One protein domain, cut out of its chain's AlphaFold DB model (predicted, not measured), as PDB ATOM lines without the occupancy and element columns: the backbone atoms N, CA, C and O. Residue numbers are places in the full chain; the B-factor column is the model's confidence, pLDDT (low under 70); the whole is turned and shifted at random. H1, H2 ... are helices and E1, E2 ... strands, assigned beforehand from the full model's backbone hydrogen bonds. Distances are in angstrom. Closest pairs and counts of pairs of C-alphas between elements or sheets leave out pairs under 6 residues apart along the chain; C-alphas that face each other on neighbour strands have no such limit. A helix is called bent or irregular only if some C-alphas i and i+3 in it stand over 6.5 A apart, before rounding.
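Overview. This is residues 2 to 132 of the 136 residues of an uncharacterized protein of Sporolactobacillus nakayamae (UniProt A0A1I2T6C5). One strongly twisted sheet of six strands curls round the short helix H2 on one face, while H1 packs along the edge strand E1 on the other face. H4 is on the same face as H2 but beside the strands, and H3 lies off the sheet, at the far end of the domain from H1. The printed part has 131 residues with four named helices and six named strands, in the order H1 E1 H2 E2 E3 E4 H3 E5 H4 E6, and its class is mixed, helices and strands. The sheet runs E1 E6 E2 E3 E4 E5, all antiparallel. The whole is compact, with a radius of gyration of the C-alphas of 14.4 A and a rounded outline of 45 by 36 by 28 A.

Along the chain. Find C-alpha 2 at (182.210, 234.229, 262.287); from there H1 runs through residues 2 to 11, 14.4 A long. After a short link comes E1, residues 19 to 25, 19.5 A long. H2 holds residues 36 to 42 and measures 9.8 A, and a tight link leads to E2, residues 46 to 52, 19.1 A long. Next read E3, residues 56 to 65, the longest strand by residues: it begins at C-alpha 56 at (174.273, 229.790, 249.325), bends by 73 degrees at residue 62 and spans 25.2 A. E4 is residues 70 to 74, 13.2 A long. H3, residues 80 to 84, is neither bent nor irregular, but only just: C-alphas 80 and 83 are 6.1 A apart. E5 is residues 100 to 103, and H4, residues 104 to 108, follows it at once. E6, residues 125 to 131, 20.3 A long, ends at C-alpha 131 at (171.023, 232.123, 276.408).

Arrangement. Begin at the edge strand E1, which is antiparallel to E6 at 157 degrees; look for N 22 and O 128, 2.8 A apart. E6 and E2 are antiparallel too, with N 129 and O 46 at 2.7 A. E2 and E3 form a hairpin, with N 61 and O 47 at 2.7 A. E3 and E4 form another, with N 72 and O 63 at 2.8 A. E2, E3 and E4 make a meander, each strand the antiparallel neighbour of the one before. Beside E4 find the other edge strand, E5, with N 102 and O 71 at 2.8 A. E1, H2 and E2 make a split strand-helix-strand unit, two strands that run the same way with E6 between them, and its crossover is right-handed. H1 and H2 lie on opposite faces, giving three layers, helices on both faces of the sheet. H1 is over E1 at a height over the sheet of 8.1 A and runs along the strands, at 17 degrees to E1 on the local plane; its closest C-alphas to E1 are those of Ser 5 and Gly 21, 5.0 A. The closest C-alphas of H2 and E3 are those of Ile 41 and Lys 63, 5.7 A. H4, on the same face as H2, is over none of the strands. H3 is not on the sheet. Every O i to N i+4 pair is within hydrogen-bond range in H1, H2 and H4; in H3 0 of 1 is, beside 2 of 2 O i to N i+3 pairs.

Size, cuts and confidence. The two C-alphas farthest apart are those of Ile 14 and Tyr 84, 44.8 A. The printed part has no cut. The links H3 to E5 and H4 to E6 are long; in the first, residues 89 to 90 pair antiparallel with residues 100 to 101 of E5. The mean pLDDT of the printed part is 93.5, and no printed residue is under 70; H3 has a mean of 85.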
ATOM      1  N   LYS A   2     181.623 233.841 260.986       92.62
ATOM      2  CA  LYS A   2     182.210 234.229 262.287       92.62
ATOM      3  C   LYS A   2     181.988 235.676 262.776       92.62
ATOM      4  O   LYS A   2     181.641 235.868 263.939       92.62
ATOM      5  N   PHE A   3     182.130 236.680 261.904       92.88
ATOM      6  CA  PHE A   3     182.041 238.098 262.289       92.88
ATOM      7  C   PHE A   3     180.737 238.456 263.020       92.88
ATOM      8  O   PHE A   3     180.772 239.177 264.013       92.88
ATOM      9  N   ILE A   4     179.584 237.951 262.565       89.81
ATOM     10  CA  ILE A   4     178.298 238.312 263.181       89.81
ATOM     11  C   ILE A   4     178.141 237.709 264.586       89.81
ATOM     12  O   ILE A   4     177.559 238.345 265.464       89.81
ATOM     13  N   SER A   5     178.728 236.533 264.826       92.75
ATOM     14  CA  SER A   5     178.770 235.901 266.145       92.75
ATOM     15  C   SER A   5     179.621 236.733 267.109       92.75
ATOM     16  O   SER A   5     179.167 237.105 268.191       92.75
ATOM     17  N   GLU A   6     180.819 237.140 266.678       93.88
ATOM     18  CA  GLU A   6     181.712 238.001 267.465       93.88
ATOM     19  C   GLU A   6     181.098 239.381 267.732       93.88
ATOM     20  O   GLU A   6     181.139 239.879 268.861       93.88
ATOM     21  N   TRP A   7     180.464 239.979 266.721       93.44
ATOM     22  CA  TRP A   7     179.793 241.266 266.855       93.44
ATOM     23  C   TRP A   7     178.650 241.204 267.873       93.44
ATOM     24  O   TRP A   7     178.567 242.081 268.736       93.44
ATOM     25  N   LEU A   8     177.801 240.170 267.821       91.69
ATOM     26  CA  LEU A   8     176.717 239.979 268.791       91.69
ATOM     27  C   LEU A   8     177.259 239.691 270.188       91.69
ATOM     28  O   LEU A   8     176.737 240.216 271.168       91.69
ATOM     29  N   ASN A   9     178.341 238.927 270.297       93.44
ATOM     30  CA  ASN A   9     178.965 238.652 271.583       93.44
ATOM     31  C   ASN A   9     179.519 239.903 272.265       93.44
ATOM     32  O   ASN A   9     179.483 239.977 273.497       93.44
ATOM     33  N   HIS A  10     180.026 240.851 271.475       92.50
ATOM     34  CA  HIS A  10     180.546 242.126 271.953       92.50
ATOM     35  C   HIS A  10     179.423 243.128 272.261       92.50
ATOM     36  O   HIS A  10     179.389 243.718 273.339       92.50
ATOM     37  N   ASN A  11     178.484 243.311 271.329       92.19
ATOM     38  CA  ASN A  11     177.473 244.368 271.403       92.19
ATOM     39  C   ASN A  11     176.188 243.942 272.121       92.19
ATOM     40  O   ASN A  11     175.496 244.785 272.688       92.19
ATOM     41  N   GLY A  12     175.861 242.650 272.115       90.75
ATOM     42  CA  GLY A  12     174.639 242.101 272.698       90.75
ATOM     43  C   GLY A  12     174.448 242.485 274.167       90.75
ATOM     44  O   GLY A  12     173.428 243.100 274.481       90.75
ATOM     45  N   PRO A  13     175.442 242.264 275.052       89.50
ATOM     46  CA  PRO A  13     175.345 242.660 276.457       89.50
ATOM     47  C   PRO A  13     175.098 244.159 276.657       89.50
ATOM     48  O   PRO A  13     174.315 244.542 277.520       89.50
ATOM     49  N   ILE A  14     175.710 245.008 275.823       88.94
ATOM     50  CA  ILE A  14     175.547 246.473 275.872       88.94
ATOM     51  C   ILE A  14     174.103 246.874 275.530       88.94
ATOM     52  O   ILE A  14     173.600 247.888 276.008       88.94
ATOM     53  N   LYS A  15     173.429 246.083 274.690       86.44
ATOM     54  CA  LYS A  15     172.060 246.322 274.216       86.44
ATOM     55  C   LYS A  15     170.996 245.514 274.967       86.44
ATOM     56  O   LYS A  15     169.832 245.581 274.588       86.44
ATOM     57  N   GLY A  16     171.370 244.764 276.007       87.56
ATOM     58  CA  GLY A  16     170.447 243.905 276.760       87.56
ATOM     59  C   GLY A  16     170.045 242.614 276.032       87.56
ATOM     60  O   GLY A  16     169.073 241.970 276.414       87.56
ATOM     61  N   LEU A  17     170.781 242.219 274.988       87.75
ATOM     62  CA  LEU A  17     170.630 240.918 274.340       87.75
ATOM     63  C   LEU A  17     171.490 239.893 275.085       87.75
ATOM     64  O   LEU A  17     172.709 239.826 274.911       87.75
ATOM     65  N   HIS A  18     170.843 239.086 275.920       86.62
ATOM     66  CA  HIS A  18     171.480 238.031 276.709       86.62
ATOM     67  C   HIS A  18     171.687 236.756 275.884       86.62
ATOM     68  O   HIS A  18     171.204 235.686 276.239       86.62
ATOM     69  N   ILE A  19     172.401 236.876 274.765       89.94
ATOM     70  CA  ILE A  19     172.747 235.750 273.893       89.94
ATOM     71  C   ILE A  19     174.261 235.590 273.798       89.94
ATOM     72  O   ILE A  19     175.018 236.563 273.837       89.94
ATOM     73  N   HIS A  20     174.718 234.349 273.691       92.69
ATOM     74  CA  HIS A  20     176.088 234.004 273.347       92.69
ATOM     75  C   HIS A  20     176.076 233.251 272.025       92.69
ATOM     76  O   HIS A  20     175.343 232.281 271.895       92.69
ATOM     77  N   GLY A  21     176.857 233.711 271.054       93.81
ATOM     78  CA  GLY A  21     177.086 232.996 269.805       93.81
ATOM     79  C   GLY A  21     178.402 232.228 269.856       93.81
ATOM     80  O   GLY A  21     179.432 232.812 270.184       93.81
ATOM     81  N   ASN A  22     178.397 230.959 269.479       95.06
ATOM     82  CA  ASN A  22     179.593 230.208 269.128       95.06
ATOM     83  C   ASN A  22     179.650 230.039 267.606       95.06
ATOM     84  O   ASN A  22     178.611 229.941 266.958       95.06
ATOM     85  N   TYR A  23     180.845 230.079 267.025       96.38
ATOM     86  CA  TYR A  23     181.038 229.791 265.606       96.38
ATOM     87  C   TYR A  23     181.661 228.406 265.480       96.38
ATOM     88  O   TYR A  23     182.804 228.218 265.897       96.38
ATOM     89  N   ASP A  24     180.921 227.494 264.861       95.88
ATOM     90  CA  ASP A  24     181.359 226.132 264.593       95.88
ATOM     91  C   ASP A  24     181.691 225.976 263.117       95.88
ATOM     92  O   ASP A  24     181.049 226.563 262.240       95.88
ATOM     93  N   ALA A  25     182.719 225.182 262.841       96.31
ATOM     94  CA  ALA A  25     183.183 224.931 261.489       96.31
ATOM     95  C   ALA A  25     183.699 223.504 261.331       96.31
ATOM     96  O   ALA A  25     184.115 222.861 262.301       96.31
ATOM     97  N   GLY A  26     183.730 223.031 260.090       96.31
ATOM     98  CA  GLY A  26     184.327 221.743 259.784       96.31
ATOM     99  C   GLY A  26     183.485 220.567 260.291       96.31
ATOM    100  O   GLY A  26     182.255 220.607 260.360       96.31
ATOM    101  N   GLU A  27     184.187 219.532 260.756       94.88
ATOM    102  CA  GLU A  27     183.609 218.327 261.370       94.88
ATOM    103  C   GLU A  27     182.751 218.603 262.615       94.88
ATOM    104  O   GLU A  27     181.986 217.728 263.005       94.88
ATOM    105  N   HIS A  28     182.851 219.784 263.237       95.06
ATOM    106  CA  HIS A  28     182.018 220.159 264.387       95.06
ATOM    107  C   HIS A  28     180.582 220.529 263.989       95.06
ATOM    108  O   HIS A  28     179.696 220.583 264.839       95.06
ATOM    109  N   VAL A  29     180.318 220.728 262.694       97.19
ATOM    110  CA  VAL A  29     178.983 221.050 262.183       97.19
ATOM    111  C   VAL A  29     178.262 219.771 261.753       97.19
ATOM    112  O   VAL A  29     178.334 219.331 260.600       97.19
ATOM    113  N   HIS A  30     177.567 219.162 262.714       96.06
ATOM    114  CA  HIS A  30     176.773 217.949 262.518       96.06
ATOM    115  C   HIS A  30     175.592 217.850 263.499       96.06
ATOM    116  O   HIS A  30     175.583 218.439 264.583       96.06
ATOM    117  N   LEU A  31     174.598 217.044 263.134       96.00
ATOM    118  CA  LEU A  31     173.340 216.812 263.850       96.00
ATOM    119  C   LEU A  31     173.287 215.452 264.564       96.00
ATOM    120  O   LEU A  31     172.219 214.985 264.962       96.00
ATOM    121  N   ARG A  32     174.436 214.784 264.724       91.19
ATOM    122  CA  ARG A  32     174.521 213.566 265.551       91.19
ATOM    123  C   ARG A  32     174.083 213.869 266.985       91.19
ATOM    124  O   ARG A  32     174.305 214.965 267.493       91.19
ATOM    125  N   GLU A  33     173.482 212.884 267.639       86.12
ATOM    126  CA  GLU A  33     173.077 213.012 269.037       86.12
ATOM    127  C   GLU A  33     174.282 213.337 269.938       86.12
ATOM    128  O   GLU A  33     175.353 212.752 269.778       86.12
ATOM    129  N   GLY A  34     174.102 214.298 270.852       84.69
ATOM    130  CA  GLY A  34     175.165 214.822 271.713       84.69
ATOM    131  C   GLY A  34     176.122 215.805 271.030       84.69
ATOM    132  O   GLY A  34     177.187 216.080 271.577       84.69
ATOM    133  N   SER A  35     175.804 216.304 269.826       92.19
ATOM    134  CA  SER A  35     176.545 217.429 269.246       92.19
ATOM    135  C   SER A  35     176.200 218.735 269.962       92.19
ATOM    136  O   SER A  35     175.059 218.938 270.380       92.19
ATOM    137  N   GLU A  36     177.166 219.654 270.036       92.06
ATOM    138  CA  GLU A  36     176.982 220.966 270.676       92.06
ATOM    139  C   GLU A  36     175.801 221.739 270.073       92.06
ATOM    140  O   GLU A  36     175.023 222.367 270.789       92.06
ATOM    141  N   ILE A  37     175.617 221.623 268.755       95.88
ATOM    142  CA  ILE A  37     174.505 222.214 268.009       95.88
ATOM    143  C   ILE A  37     173.160 221.657 268.488       95.88
ATOM    144  O   ILE A  37     172.243 222.414 268.814       95.88
ATOM    145  N   VAL A  38     173.020 220.328 268.512       95.56
ATOM    146  CA  VAL A  38     171.765 219.673 268.901       95.56
ATOM    147  C   VAL A  38     171.455 219.953 270.367       95.56
ATOM    148  O   VAL A  38     170.304 220.249 270.694       95.56
ATOM    149  N   ASP A  39     172.467 219.907 271.228       94.06
ATOM    150  CA  ASP A  39     172.327 220.158 272.657       94.06
ATOM    151  C   ASP A  39     171.955 221.615 272.942       94.06
ATOM    152  O   ASP A  39     171.064 221.870 273.755       94.06
ATOM    153  N   ALA A  40     172.550 222.582 272.241       93.81
ATOM    154  CA  ALA A  40     172.169 223.984 272.369       93.81
ATOM    155  C   ALA A  40     170.699 224.204 271.991       93.81
ATOM    156  O   ALA A  40     169.956 224.815 272.758       93.81
ATOM    157  N   ILE A  41     170.251 223.646 270.861       95.31
ATOM    158  CA  ILE A  41     168.856 223.758 270.407       95.31
ATOM    159  C   ILE A  41     167.893 223.091 271.403       95.31
ATOM    160  O   ILE A  41     166.858 223.662 271.740       95.31
ATOM    161  N   LYS A  42     168.233 221.904 271.929       93.25
ATOM    162  CA  LYS A  42     167.421 221.221 272.955       93.25
ATOM    163  C   LYS A  42     167.270 222.051 274.232       93.25
ATOM    164  O   LYS A  42     166.224 221.988 274.871       93.25
ATOM    165  N   ASN A  43     168.285 222.839 274.577       91.88
ATOM    166  CA  ASN A  43     168.302 223.699 275.759       91.88
ATOM    167  C   ASN A  43     167.756 225.118 275.495       91.88
ATOM    168  O   ASN A  43     168.047 226.044 276.250       91.88
ATOM    169  N   GLY A  44     166.955 225.303 274.440       91.31
ATOM    170  CA  GLY A  44     166.307 226.583 274.123       91.31
ATOM    171  C   GLY A  44     167.201 227.586 273.390       91.31
ATOM    172  O   GLY A  44     166.844 228.759 273.275       91.31
ATOM    173  N   GLY A  45     168.362 227.144 272.911       94.19
ATOM    174  CA  GLY A  45     169.188 227.871 271.957       94.19
ATOM    175  C   GLY A  45     168.673 227.757 270.520       94.19
ATOM    176  O   GLY A  45     167.615 227.193 270.247       94.19
ATOM    177  N   ALA A  46     169.451 228.284 269.580       95.88
ATOM    178  CA  ALA A  46     169.161 228.221 268.149       95.88
ATOM    179  C   ALA A  46     170.458 228.078 267.349       95.88
ATOM    180  O   ALA A  46     171.524 228.413 267.854       95.88
ATOM    181  N   ALA A  47     170.390 227.630 266.098       97.19
ATOM    182  CA  ALA A  47     171.562 227.576 265.224       97.19
ATOM    183  C   ALA A  47     171.271 228.176 263.849       97.19
ATOM    184  O   ALA A  47     170.239 227.885 263.255       97.19
ATOM    185  N   ILE A  48     172.182 228.993 263.325       97.56
ATOM    186  CA  ILE A  48     172.166 229.413 261.923       97.56
ATOM    187  C   ILE A  48     173.090 228.488 261.145       97.56
ATOM    188  O   ILE A  48     174.269 228.385 261.481       97.56
ATOM    189  N   PHE A  49     172.579 227.891 260.074       97.50
ATOM    190  CA  PHE A  49     173.376 227.119 259.123       97.50
ATOM    191  C   PHE A  49     173.559 227.890 257.826       97.50
ATOM    192  O   PHE A  49     172.613 228.525 257.359       97.50
ATOM    193  N   ARG A  50     174.748 227.784 257.227       95.88
ATOM    194  CA  ARG A  50     174.946 228.013 255.792       95.88
ATOM    195  C   ARG A  50     174.825 226.668 255.085       95.88
ATOM    196  O   ARG A  50     175.501 225.716 255.462       95.88
ATOM    197  N   LEU A  51     173.954 226.593 254.090       96.31
ATOM    198  CA  LEU A  51     173.655 225.372 253.345       96.31
ATOM    199  C   LEU A  51     173.301 225.697 251.893       96.31
ATOM    200  O   LEU A  51     173.207 226.868 251.518       96.31
ATOM    201  N   ASN A  52     173.117 224.670 251.069       95.38
ATOM    202  CA  ASN A  52     172.718 224.854 249.680       95.38
ATOM    203  C   ASN A  52     171.195 224.863 249.497       95.38
ATOM    204  O   ASN A  52     170.482 223.984 249.973       95.38
ATOM    205  N   TYR A  53     170.705 225.826 248.724       92.62
ATOM    206  CA  TYR A  53     169.328 225.896 248.245       92.62
ATOM    207  C   TYR A  53     169.317 226.414 246.795       92.62
ATOM    208  O   TYR A  53     168.790 227.480 246.490       92.62
ATOM    209  N   GLY A  54     170.021 225.711 245.898       89.88
ATOM    210  CA  GLY A  54     170.303 226.216 244.543       89.88
ATOM    211  C   GLY A  54     171.297 227.388 244.531       89.88
ATOM    212  O   GLY A  54     171.280 228.218 243.624       89.88
ATOM    213  N   GLY A  55     172.138 227.470 245.562       90.75
ATOM    214  CA  GLY A  55     172.969 228.615 245.917       90.75
ATOM    215  C   GLY A  55     173.178 228.685 247.432       90.75
ATOM    216  O   GLY A  55     172.561 227.931 248.185       90.75
ATOM    217  N   GLU A  56     174.053 229.582 247.890       92.31
ATOM    218  CA  GLU A  56     174.273 229.790 249.325       92.31
ATOM    219  C   GLU A  56     173.008 230.315 250.004       92.31
ATOM    220  O   GLU A  56     172.464 231.348 249.610       92.31
ATOM    221  N   HIS A  57     172.569 229.625 251.051       95.50
ATOM    222  CA  HIS A  57     171.341 229.942 251.765       95.50
ATOM    223  C   HIS A  57     171.511 229.776 253.274       95.50
ATOM    224  O   HIS A  57     172.356 229.007 253.738       95.50
ATOM    225  N   TYR A  58     170.713 230.522 254.040       96.31
ATOM    226  CA  TYR A  58     170.800 230.564 255.496       96.31
ATOM    227  C   TYR A  58     169.451 230.278 256.136       96.31
ATOM    228  O   TYR A  58     168.446 230.910 255.811       96.31
ATOM    229  N   VAL A  59     169.455 229.372 257.109       96.94
ATOM    230  CA  VAL A  59     168.265 229.001 257.881       96.94
ATOM    231  C   VAL A  59     168.549 229.076 259.369       96.94
ATOM    232  O   VAL A  59     169.682 228.849 259.797       96.94
ATOM    233  N   LEU A  60     167.516 229.363 260.159       97.44
ATOM    234  CA  LEU A  60     167.583 229.357 261.615       97.44
ATOM    235  C   LEU A  60     166.887 228.104 262.149       97.44
ATOM    236  O   LEU A  60     165.673 227.976 262.043       97.44
ATOM    237  N   ALA A  61     167.636 227.189 262.747       97.62
ATOM    238  CA  ALA A  61     167.096 226.056 263.477       97.62
ATOM    239  C   ALA A  61     166.749 226.455 264.913       97.62
ATOM    240  O   ALA A  61     167.597 226.978 265.636       97.62
ATOM    241  N   THR A  62     165.516 226.182 265.328       96.25
ATOM    242  CA  THR A  62     164.968 226.626 266.625       96.25
ATOM    243  C   THR A  62     164.478 225.475 267.496       96.25
ATOM    244  O   THR A  62     164.281 225.643 268.696       96.25
ATOM    245  N   LYS A  63     164.294 224.283 266.919       96.56
ATOM    246  CA  LYS A  63     163.908 223.075 267.652       96.56
ATOM    247  C   LYS A  63     164.455 221.827 266.968       96.56
ATOM    248  O   LYS A  63     164.525 221.755 265.743       96.56
ATOM    249  N   SER A  64     164.807 220.822 267.762       96.06
ATOM    250  CA  SER A  64     165.219 219.503 267.284       96.06
ATOM    251  C   SER A  64     164.313 218.416 267.863       96.06
ATOM    252  O   SER A  64     163.898 218.467 269.019       96.06
ATOM    253  N   ASP A  65     163.984 217.428 267.037       95.62
ATOM    254  CA  ASP A  65     163.328 216.183 267.430       95.62
ATOM    255  C   ASP A  65     164.272 215.043 267.060       95.62
ATOM    256  O   ASP A  65     164.279 214.555 265.930       95.62
ATOM    257  N   THR A  66     165.125 214.658 268.008       93.38
ATOM    258  CA  THR A  66     166.130 213.614 267.773       93.38
ATOM    259  C   THR A  66     165.526 212.219 267.705       93.38
ATOM    260  O   THR A  66     166.134 211.349 267.098       93.38
ATOM    261  N   SER A  67     164.335 212.003 268.272       93.94
ATOM    262  CA  SER A  67     163.647 210.709 268.208       93.94
ATOM    263  C   SER A  67     163.113 210.418 266.808       93.94
ATOM    264  O   SER A  67     163.156 209.274 266.370       93.94
ATOM    265  N   ASN A  68     162.643 211.447 266.098       95.31
ATOM    266  CA  ASN A  68     162.185 211.326 264.712       95.31
ATOM    267  C   ASN A  68     163.199 211.860 263.681       95.31
ATOM    268  O   ASN A  68     162.897 211.873 262.491       95.31
ATOM    269  N   HIS A  69     164.384 212.300 264.116       95.88
ATOM    270  CA  HIS A  69     165.447 212.882 263.284       95.88
ATOM    271  C   HIS A  69     165.009 214.092 262.440       95.88
ATOM    272  O   HIS A  69     165.321 214.174 261.250       95.88
ATOM    273  N   TYR A  70     164.310 215.049 263.057       97.31
ATOM    274  CA  TYR A  70     163.878 216.295 262.415       97.31
ATOM    275  C   TYR A  70     164.491 217.534 263.050       97.31
ATOM    276  O   TYR A  70     164.560 217.664 264.274       97.31
ATOM    277  N   LEU A  71     164.848 218.492 262.198       97.62
ATOM    278  CA  LEU A  71     165.193 219.850 262.586       97.62
ATOM    279  C   LEU A  71     164.076 220.795 262.153       97.62
ATOM    280  O   LEU A  71     163.620 220.746 261.012       97.62
ATOM    281  N   TYR A  72     163.621 221.640 263.066       97.81
ATOM    282  CA  TYR A  72     162.596 222.642 262.808       97.81
ATOM    283  C   TYR A  72     163.291 223.960 262.506       97.81
ATOM    284  O   TYR A  72     164.142 224.413 263.279       97.81
ATOM    285  N   LEU A  73     162.940 224.541 261.365       97.50
ATOM    286  CA  LEU A  73     163.598 225.707 260.809       97.50
ATOM    287  C   LEU A  73     162.624 226.869 260.685       97.50
ATOM    288  O   LEU A  73     161.492 226.699 260.232       97.50
ATOM    289  N   PHE A  74     163.117 228.063 260.975       96.75
ATOM    290  CA  PHE A  74     162.680 229.271 260.308       96.75
ATOM    291  C   PHE A  74     163.564 229.488 259.076       96.75
ATOM    292  O   PHE A  74     164.756 229.793 259.186       96.75
ATOM    293  N   ASP A  75     162.979 229.318 257.897       94.88
ATOM    294  CA  ASP A  75     163.634 229.585 256.619       94.88
ATOM    295  C   ASP A  75     162.979 230.813 255.959       94.88
ATOM    296  O   ASP A  75     161.771 230.790 255.705       94.88
ATOM    297  N   PRO A  76     163.729 231.896 255.691       90.88
ATOM    298  CA  PRO A  76     163.161 233.125 255.142       90.88
ATOM    299  C   PRO A  76     162.628 232.980 253.707       90.88
ATOM    300  O   PRO A  76     161.850 233.828 253.273       90.88
ATOM    301  N   TYR A  77     163.020 231.935 252.969       89.75
ATOM    302  CA  TYR A  77     162.550 231.691 251.607       89.75
ATOM    303  C   TYR A  77     161.338 230.759 251.624       89.75
ATOM    304  O   TYR A  77     161.447 229.547 251.825       89.75
ATOM    305  N   LEU A  78     160.156 231.342 251.419       84.94
ATOM    306  CA  LEU A  78     158.908 230.600 251.261       84.94
ATOM    307  C   LEU A  78     158.842 230.036 249.839       84.94
ATOM    308  O   LEU A  78     158.512 230.749 248.895       84.94
ATOM    309  N   ASP A  79     159.207 228.765 249.710       86.50
ATOM    310  CA  ASP A  79     159.127 227.997 248.473       86.50
ATOM    311  C   ASP A  79     158.105 226.872 248.655       86.50
ATOM    312  O   ASP A  79     158.345 225.884 249.357       86.50
ATOM    313  N   ASP A  80     156.942 227.055 248.037       83.12
ATOM    314  CA  ASP A  80     155.825 226.122 248.141       83.12
ATOM    315  C   ASP A  80     156.097 224.790 247.432       83.12
ATOM    316  O   ASP A  80     155.404 223.810 247.718       83.12
ATOM    317  N   ASP A  81     157.079 224.716 246.528       86.81
ATOM    318  CA  ASP A  81     157.400 223.480 245.811       86.81
ATOM    319  C   ASP A  81     158.143 222.475 246.703       86.81
ATOM    320  O   ASP A  81     158.136 221.269 246.434       86.81
ATOM    321  N   LEU A  82     158.672 222.913 247.852       85.12
ATOM    322  CA  LEU A  82     159.262 222.014 248.847       85.12
ATOM    323  C   LEU A  82     158.288 220.985 249.407       85.12
ATOM    324  O   LEU A  82     158.729 219.931 249.859       85.12
ATOM    325  N   LYS A  83     156.976 221.232 249.337       83.50
ATOM    326  CA  LYS A  83     155.962 220.241 249.735       83.50
ATOM    327  C   LYS A  83     156.020 218.950 248.908       83.50
ATOM    328  O   LYS A  83     155.423 217.954 249.303       83.50
ATOM    329  N   TYR A  84     156.697 218.974 247.758       87.06
ATOM    330  CA  TYR A  84     156.921 217.802 246.911       87.06
ATOM    331  C   TYR A  84     158.248 217.089 247.209       87.06
ATOM    332  O   TYR A  84     158.514 216.038 246.629       87.06
ATOM    333  N   THR A  85     159.084 217.639 248.094       90.75
ATOM    334  CA  THR A  85     160.324 216.993 248.532       90.75
ATOM    335  C   THR A  85     160.024 216.043 249.682       90.75
ATOM    336  O   THR A  85     159.509 216.454 250.721       90.75
ATOM    337  N   ASP A  86     160.352 214.764 249.496       91.62
ATOM    338  CA  ASP A  86     160.034 213.722 250.471       91.62
ATOM    339  C   ASP A  86     160.634 214.028 251.854       91.62
ATOM    340  O   ASP A  86     161.787 214.440 251.992       91.62
ATOM    341  N   GLY A  87     159.814 213.858 252.889       93.19
ATOM    342  CA  GLY A  87     160.161 214.143 254.280       93.19
ATOM    343  C   GLY A  87     160.137 215.620 254.696       93.19
ATOM    344  O   GLY A  87     160.005 215.886 255.891       93.19
ATOM    345  N   ILE A  88     160.214 216.590 253.780       95.25
ATOM    346  CA  ILE A  88     160.113 218.012 254.148       95.25
ATOM    347  C   ILE A  88     158.648 218.375 254.367       95.25
ATOM    348  O   ILE A  88     157.782 218.094 253.543       95.25
ATOM    349  N   VAL A  89     158.361 219.023 255.498       95.50
ATOM    350  CA  VAL A  89     156.995 219.425 255.847       95.50
ATOM    351  C   VAL A  89     156.959 220.918 256.129       95.50
ATOM    352  O   VAL A  89     157.622 221.389 257.056       95.50
ATOM    353  N   LEU A  90     156.159 221.640 255.344       94.38
ATOM    354  CA  LEU A  90     155.827 223.044 255.582       94.38
ATOM    355  C   LEU A  90     154.820 223.142 256.734       94.38
ATOM    356  O   LEU A  90     153.906 222.321 256.842       94.38
ATOM    357  N   LEU A  91     155.029 224.104 257.629       93.94
ATOM    358  CA  LEU A  91     154.262 224.260 258.860       93.94
ATOM    359  C   LEU A  91     153.733 225.690 258.968       93.94
ATOM    360  O   LEU A  91     154.506 226.644 258.926       93.94
ATOM    361  N   ASP A  92     152.429 225.810 259.203       90.56
ATOM    362  CA  ASP A  92     151.747 227.081 259.434       90.56
ATOM    363  C   ASP A  92     151.357 227.246 260.907       90.56
ATOM    364  O   ASP A  92     151.245 226.277 261.658       90.56
ATOM    365  N   GLY A  93     151.113 228.493 261.322       92.06
ATOM    366  CA  GLY A  93     150.648 228.817 262.678       92.06
ATOM    367  C   GLY A  93     151.755 229.074 263.707       92.06
ATOM    368  O   GLY A  93     151.442 229.335 264.866       92.06
ATOM    369  N   PHE A  94     153.024 229.072 263.285       92.44
ATOM    370  CA  PHE A  94     154.200 229.279 264.144       92.44
ATOM    371  C   PHE A  94     155.081 230.457 263.662       92.44
ATOM    372  O   PHE A  94     156.278 230.287 263.428       92.44
ATOM    373  N   PRO A  95     154.522 231.674 263.492       84.94
ATOM    374  CA  PRO A  95     155.177 232.778 262.773       84.94
ATOM    375  C   PRO A  95     156.489 233.278 263.398       84.94
ATOM    376  O   PRO A  95     157.242 233.995 262.741       84.94
ATOM    377  N   HIS A  96     156.760 232.929 264.657       85.62
ATOM    378  CA  HIS A  96     157.944 233.361 265.400       85.62
ATOM    379  C   HIS A  96     158.878 232.212 265.798       85.62
ATOM    380  O   HIS A  96     159.925 232.484 266.377       85.62
ATOM    381  N   ASP A  97     158.536 230.962 265.456       91.12
ATOM    382  CA  ASP A  97     159.285 229.787 265.916       91.12
ATOM    383  C   ASP A  97     159.933 229.037 264.746       91.12
ATOM    384  O   ASP A  97     161.152 228.882 264.699       91.12
ATOM    385  N   TYR A  98     159.132 228.552 263.797       95.94
ATOM    386  CA  TYR A  98     159.582 227.762 262.647       95.94
ATOM    387  C   TYR A  98     158.478 227.712 261.590       95.94
ATOM    388  O   TYR A  98     157.301 227.739 261.914       95.94
ATOM    389  N   ASN A  99     158.843 227.587 260.320       95.50
ATOM    390  CA  ASN A  99     157.892 227.456 259.212       95.50
ATOM    391  C   ASN A  99     158.046 226.144 258.432       95.50
ATOM    392  O   ASN A  99     157.316 225.896 257.474       95.50
ATOM    393  N   ARG A 100     158.987 225.280 258.831       95.50
ATOM    394  CA  ARG A 100     159.134 223.927 258.287       95.50
ATOM    395  C   ARG A 100     159.890 223.010 259.232       95.50
ATOM    396  O   ARG A 100     160.595 223.464 260.133       95.50
ATOM    397  N   LYS A 101     159.786 221.709 258.982       96.62
ATOM    398  CA  LYS A 101     160.701 220.702 259.524       96.62
ATOM    399  C   LYS A 101     161.370 219.933 258.389       96.62
ATOM    400  O   LYS A 101     160.721 219.584 257.405       96.62
ATOM    401  N   VAL A 102     162.661 219.677 258.553       97.38
ATOM    402  CA  VAL A 102     163.526 219.021 257.568       97.38
ATOM    403  C   VAL A 102     164.226 217.836 258.244       97.38
ATOM    404  O   VAL A 102     164.715 217.989 259.369       97.38
ATOM    405  N   PRO A 103     164.270 216.648 257.618       97.44
ATOM    406  CA  PRO A 103     164.988 215.507 258.176       97.44
ATOM    407  C   PRO A 103     166.499 215.763 258.295       97.44
ATOM    408  O   PRO A 103     167.103 216.373 257.417       97.44
ATOM    409  N   PHE A 104     167.142 215.224 259.333       97.50
ATOM    410  CA  PHE A 104     168.579 215.419 259.590       97.50
ATOM    411  C   PHE A 104     169.477 215.015 258.413       97.50
ATOM    412  O   PHE A 104     170.493 215.662 258.167       97.50
ATOM    413  N   HIS A 105     169.099 213.976 257.666       96.62
ATOM    414  CA  HIS A 105     169.915 213.466 256.562       96.62
ATOM    415  C   HIS A 105     170.092 214.473 255.416       96.62
ATOM    416  O   HIS A 105     171.080 214.375 254.700       96.62
ATOM    417  N   PHE A 106     169.185 215.446 255.260       97.38
ATOM    418  CA  PHE A 106     169.362 216.523 254.284       97.38
ATOM    419  C   PHE A 106     170.579 217.384 254.623       97.38
ATOM    420  O   PHE A 106     171.353 217.717 253.739       97.38
ATOM    421  N   PHE A 107     170.778 217.701 255.904       97.56
ATOM    422  CA  PHE A 107     171.898 218.528 256.356       97.56
ATOM    423  C   PHE A 107     173.220 217.767 256.314       97.56
ATOM    424  O   PHE A 107     174.249 218.336 255.967       97.56
ATOM    425  N   GLU A 108     173.200 216.476 256.647       96.44
ATOM    426  CA  GLU A 108     174.404 215.636 256.654       96.44
ATOM    427  C   GLU A 108     174.924 215.278 255.258       96.44
ATOM    428  O   GLU A 108     176.013 214.714 255.146       96.44
ATOM    429  N   GLU A 109     174.177 215.616 254.212       96.56
ATOM    430  CA  GLU A 109     174.584 215.433 252.829       96.56
ATOM    431  C   GLU A 109     175.852 216.234 252.488       96.56
ATOM    432  O   GLU A 109     175.969 217.425 252.790       96.56
ATOM    433  N   GLU A 110     176.799 215.567 251.824       96.44
ATOM    434  CA  GLU A 110     178.068 216.167 251.401       96.44
ATOM    435  C   GLU A 110     178.021 216.694 249.960       96.44
ATOM    436  O   GLU A 110     178.800 217.581 249.602       96.44
ATOM    437  N   ASP A 111     177.086 216.201 249.141       95.25
ATOM    438  CA  ASP A 111     176.803 216.774 247.829       95.25
ATOM    439  C   ASP A 111     176.140 218.152 247.972       95.25
ATOM    440  O   ASP A 111     174.928 218.280 248.165       95.25
ATOM    441  N   SER A 112     176.953 219.200 247.830       90.56
ATOM    442  CA  SER A 112     176.532 220.597 247.931       90.56
ATOM    443  C   SER A 112     175.560 221.045 246.839       90.56
ATOM    444  O   SER A 112     175.157 222.200 246.852       90.56
ATOM    445  N   GLN A 113     175.181 220.187 245.886       92.19
ATOM    446  CA  GLN A 113     174.105 220.478 244.936       92.19
ATOM    447  C   GLN A 113     172.722 220.105 245.473       92.19
ATOM    448  O   GLN A 113     171.718 220.606 244.961       92.19
ATOM    449  N   LYS A 114     172.637 219.264 246.510       94.94
ATOM    450  CA  LYS A 114     171.346 218.882 247.086       94.94
ATOM    451  C   LYS A 114     170.783 219.992 247.962       94.94
ATOM    452  O   LYS A 114     171.512 220.771 248.576       94.94
ATOM    453  N   VAL A 115     169.459 220.075 247.984       94.56
ATOM    454  CA  VAL A 115     168.734 221.029 248.823       94.56
ATOM    455  C   VAL A 115     169.029 220.749 250.297       94.56
ATOM    456  O   VAL A 115     169.100 219.595 250.706       94.56
ATOM    457  N   TYR A 116     169.230 221.800 251.084       96.50
ATOM    458  CA  TYR A 116     169.576 221.757 252.507       96.50
ATOM    459  C   TYR A 116     170.895 221.074 252.885       96.50
ATOM    460  O   TYR A 116     171.219 221.033 254.072       96.50
ATOM    461  N   ALA A 117     171.698 220.632 251.915       97.25
ATOM    462  CA  ALA A 117     173.011 220.064 252.183       97.25
ATOM    463  C   ALA A 117     173.930 221.099 252.838       97.25
ATOM    464  O   ALA A 117     174.107 222.203 252.311       97.25
ATOM    465  N   LEU A 118     174.558 220.723 253.957       97.38
ATOM    466  CA  LEU A 118     175.681 221.485 254.511       97.38
ATOM    467  C   LEU A 118     176.928 221.340 253.628       97.38
ATOM    468  O   LEU A 118     177.823 222.180 253.680       97.38
ATOM    469  N   GLY A 119     176.974 220.293 252.800       96.94
ATOM    470  CA  GLY A 119     178.074 220.023 251.892       96.94
ATOM    471  C   GLY A 119     179.244 219.339 252.589       96.94
ATOM    472  O   GLY A 119     179.111 218.747 253.673       96.94
ATOM    473  N   LYS A 120     180.402 219.395 251.927       97.00
ATOM    474  CA  LYS A 120     181.650 218.817 252.423       97.00
ATOM    475  C   LYS A 120     181.965 219.335 253.809       97.00
ATOM    476  O   LYS A 120     181.838 220.527 254.082       97.00
ATOM    477  N   LYS A 121     182.399 218.433 254.678       96.62
ATOM    478  CA  LYS A 121     182.554 218.722 256.098       96.62
ATOM    479  C   LYS A 121     183.515 219.864 256.366       96.62
ATOM    480  O   LYS A 121     183.189 220.719 257.173       96.62
ATOM    481  N   GLU A 122     184.642 219.915 255.664       96.62
ATOM    482  CA  GLU A 122     185.647 220.973 255.773       96.62
ATOM    483  C   GLU A 122     185.112 222.383 255.471       96.62
ATOM    484  O   GLU A 122     185.655 223.356 255.993       96.62
ATOM    485  N   ASP A 123     184.033 222.482 254.692       94.75
ATOM    486  CA  ASP A 123     183.428 223.743 254.259       94.75
ATOM    487  C   ASP A 123     182.218 224.149 255.120       94.75
ATOM    488  O   ASP A 123     181.660 225.235 254.931       94.75
ATOM    489  N   ARG A 124     181.787 223.289 256.055       96.88
ATOM    490  CA  ARG A 124     180.600 223.542 256.875       96.88
ATOM    491  C   ARG A 124     180.856 224.672 257.861       96.88
ATOM    492  O   ARG A 124     181.893 224.724 258.520       96.88
ATOM    493  N   GLU A 125     179.854 225.527 258.018       96.44
ATOM    494  CA  GLU A 125     179.839 226.619 258.986       96.44
ATOM    495  C   GLU A 125     178.471 226.690 259.667       96.44
ATOM    496  O   GLU A 125     177.427 226.603 259.012       96.44
ATOM    497  N   ALA A 126     178.476 226.926 260.975       97.69
ATOM    498  CA  ALA A 126     177.278 227.247 261.732       97.69
ATOM    499  C   ALA A 126     177.566 228.311 262.796       97.69
ATOM    500  O   ALA A 126     178.696 228.492 263.253       97.69
ATOM    501  N   ILE A 127     176.522 229.029 263.198       97.62
ATOM    502  CA  ILE A 127     176.545 229.828 264.424       97.62
ATOM    503  C   ILE A 127     175.539 229.227 265.383       97.62
ATOM    504  O   ILE A 127     174.365 229.133 265.042       97.62
ATOM    505  N   VAL A 128     175.976 228.888 266.586       96.69
ATOM    506  CA  VAL A 128     175.117 228.361 267.644       96.69
ATOM    507  C   VAL A 128     174.883 229.447 268.676       96.69
ATOM    508  O   VAL A 128     175.829 229.982 269.244       96.69
ATOM    509  N   TYR A 129     173.627 229.781 268.929       94.81
ATOM    510  CA  TYR A 129     173.222 230.718 269.960       94.81
ATOM    511  C   TYR A 129     172.706 229.990 271.192       94.81
ATOM    512  O   TYR A 129     171.843 229.120 271.098       94.81
ATOM    513  N   SER A 130     173.175 230.419 272.356       92.75
ATOM    514  CA  SER A 130     172.653 230.032 273.662       92.75
ATOM    515  C   SER A 130     172.260 231.265 274.472       92.75
ATOM    516  O   SER A 130     172.727 232.384 274.225       92.75
ATOM    517  N   VAL A 131     171.372 231.075 275.446       85.00
ATOM    518  CA  VAL A 131     171.023 232.123 276.408       85.00
ATOM    519  C   VAL A 131     172.215 232.336 277.344       85.00
ATOM    520  O   VAL A 131     172.754 231.382 277.896       85.00
ATOM    521  N   ARG A 132     172.636 233.590 277.532       77.94
ATOM    522  CA  ARG A 132     173.539 233.947 278.633       77.94
ATOM    523  C   ARG A 132     172.711 234.092 279.895       77.94
ATOM    524  O   ARG A 132     171.731 234.838 279.884       77.94
TER     525      ARG A 132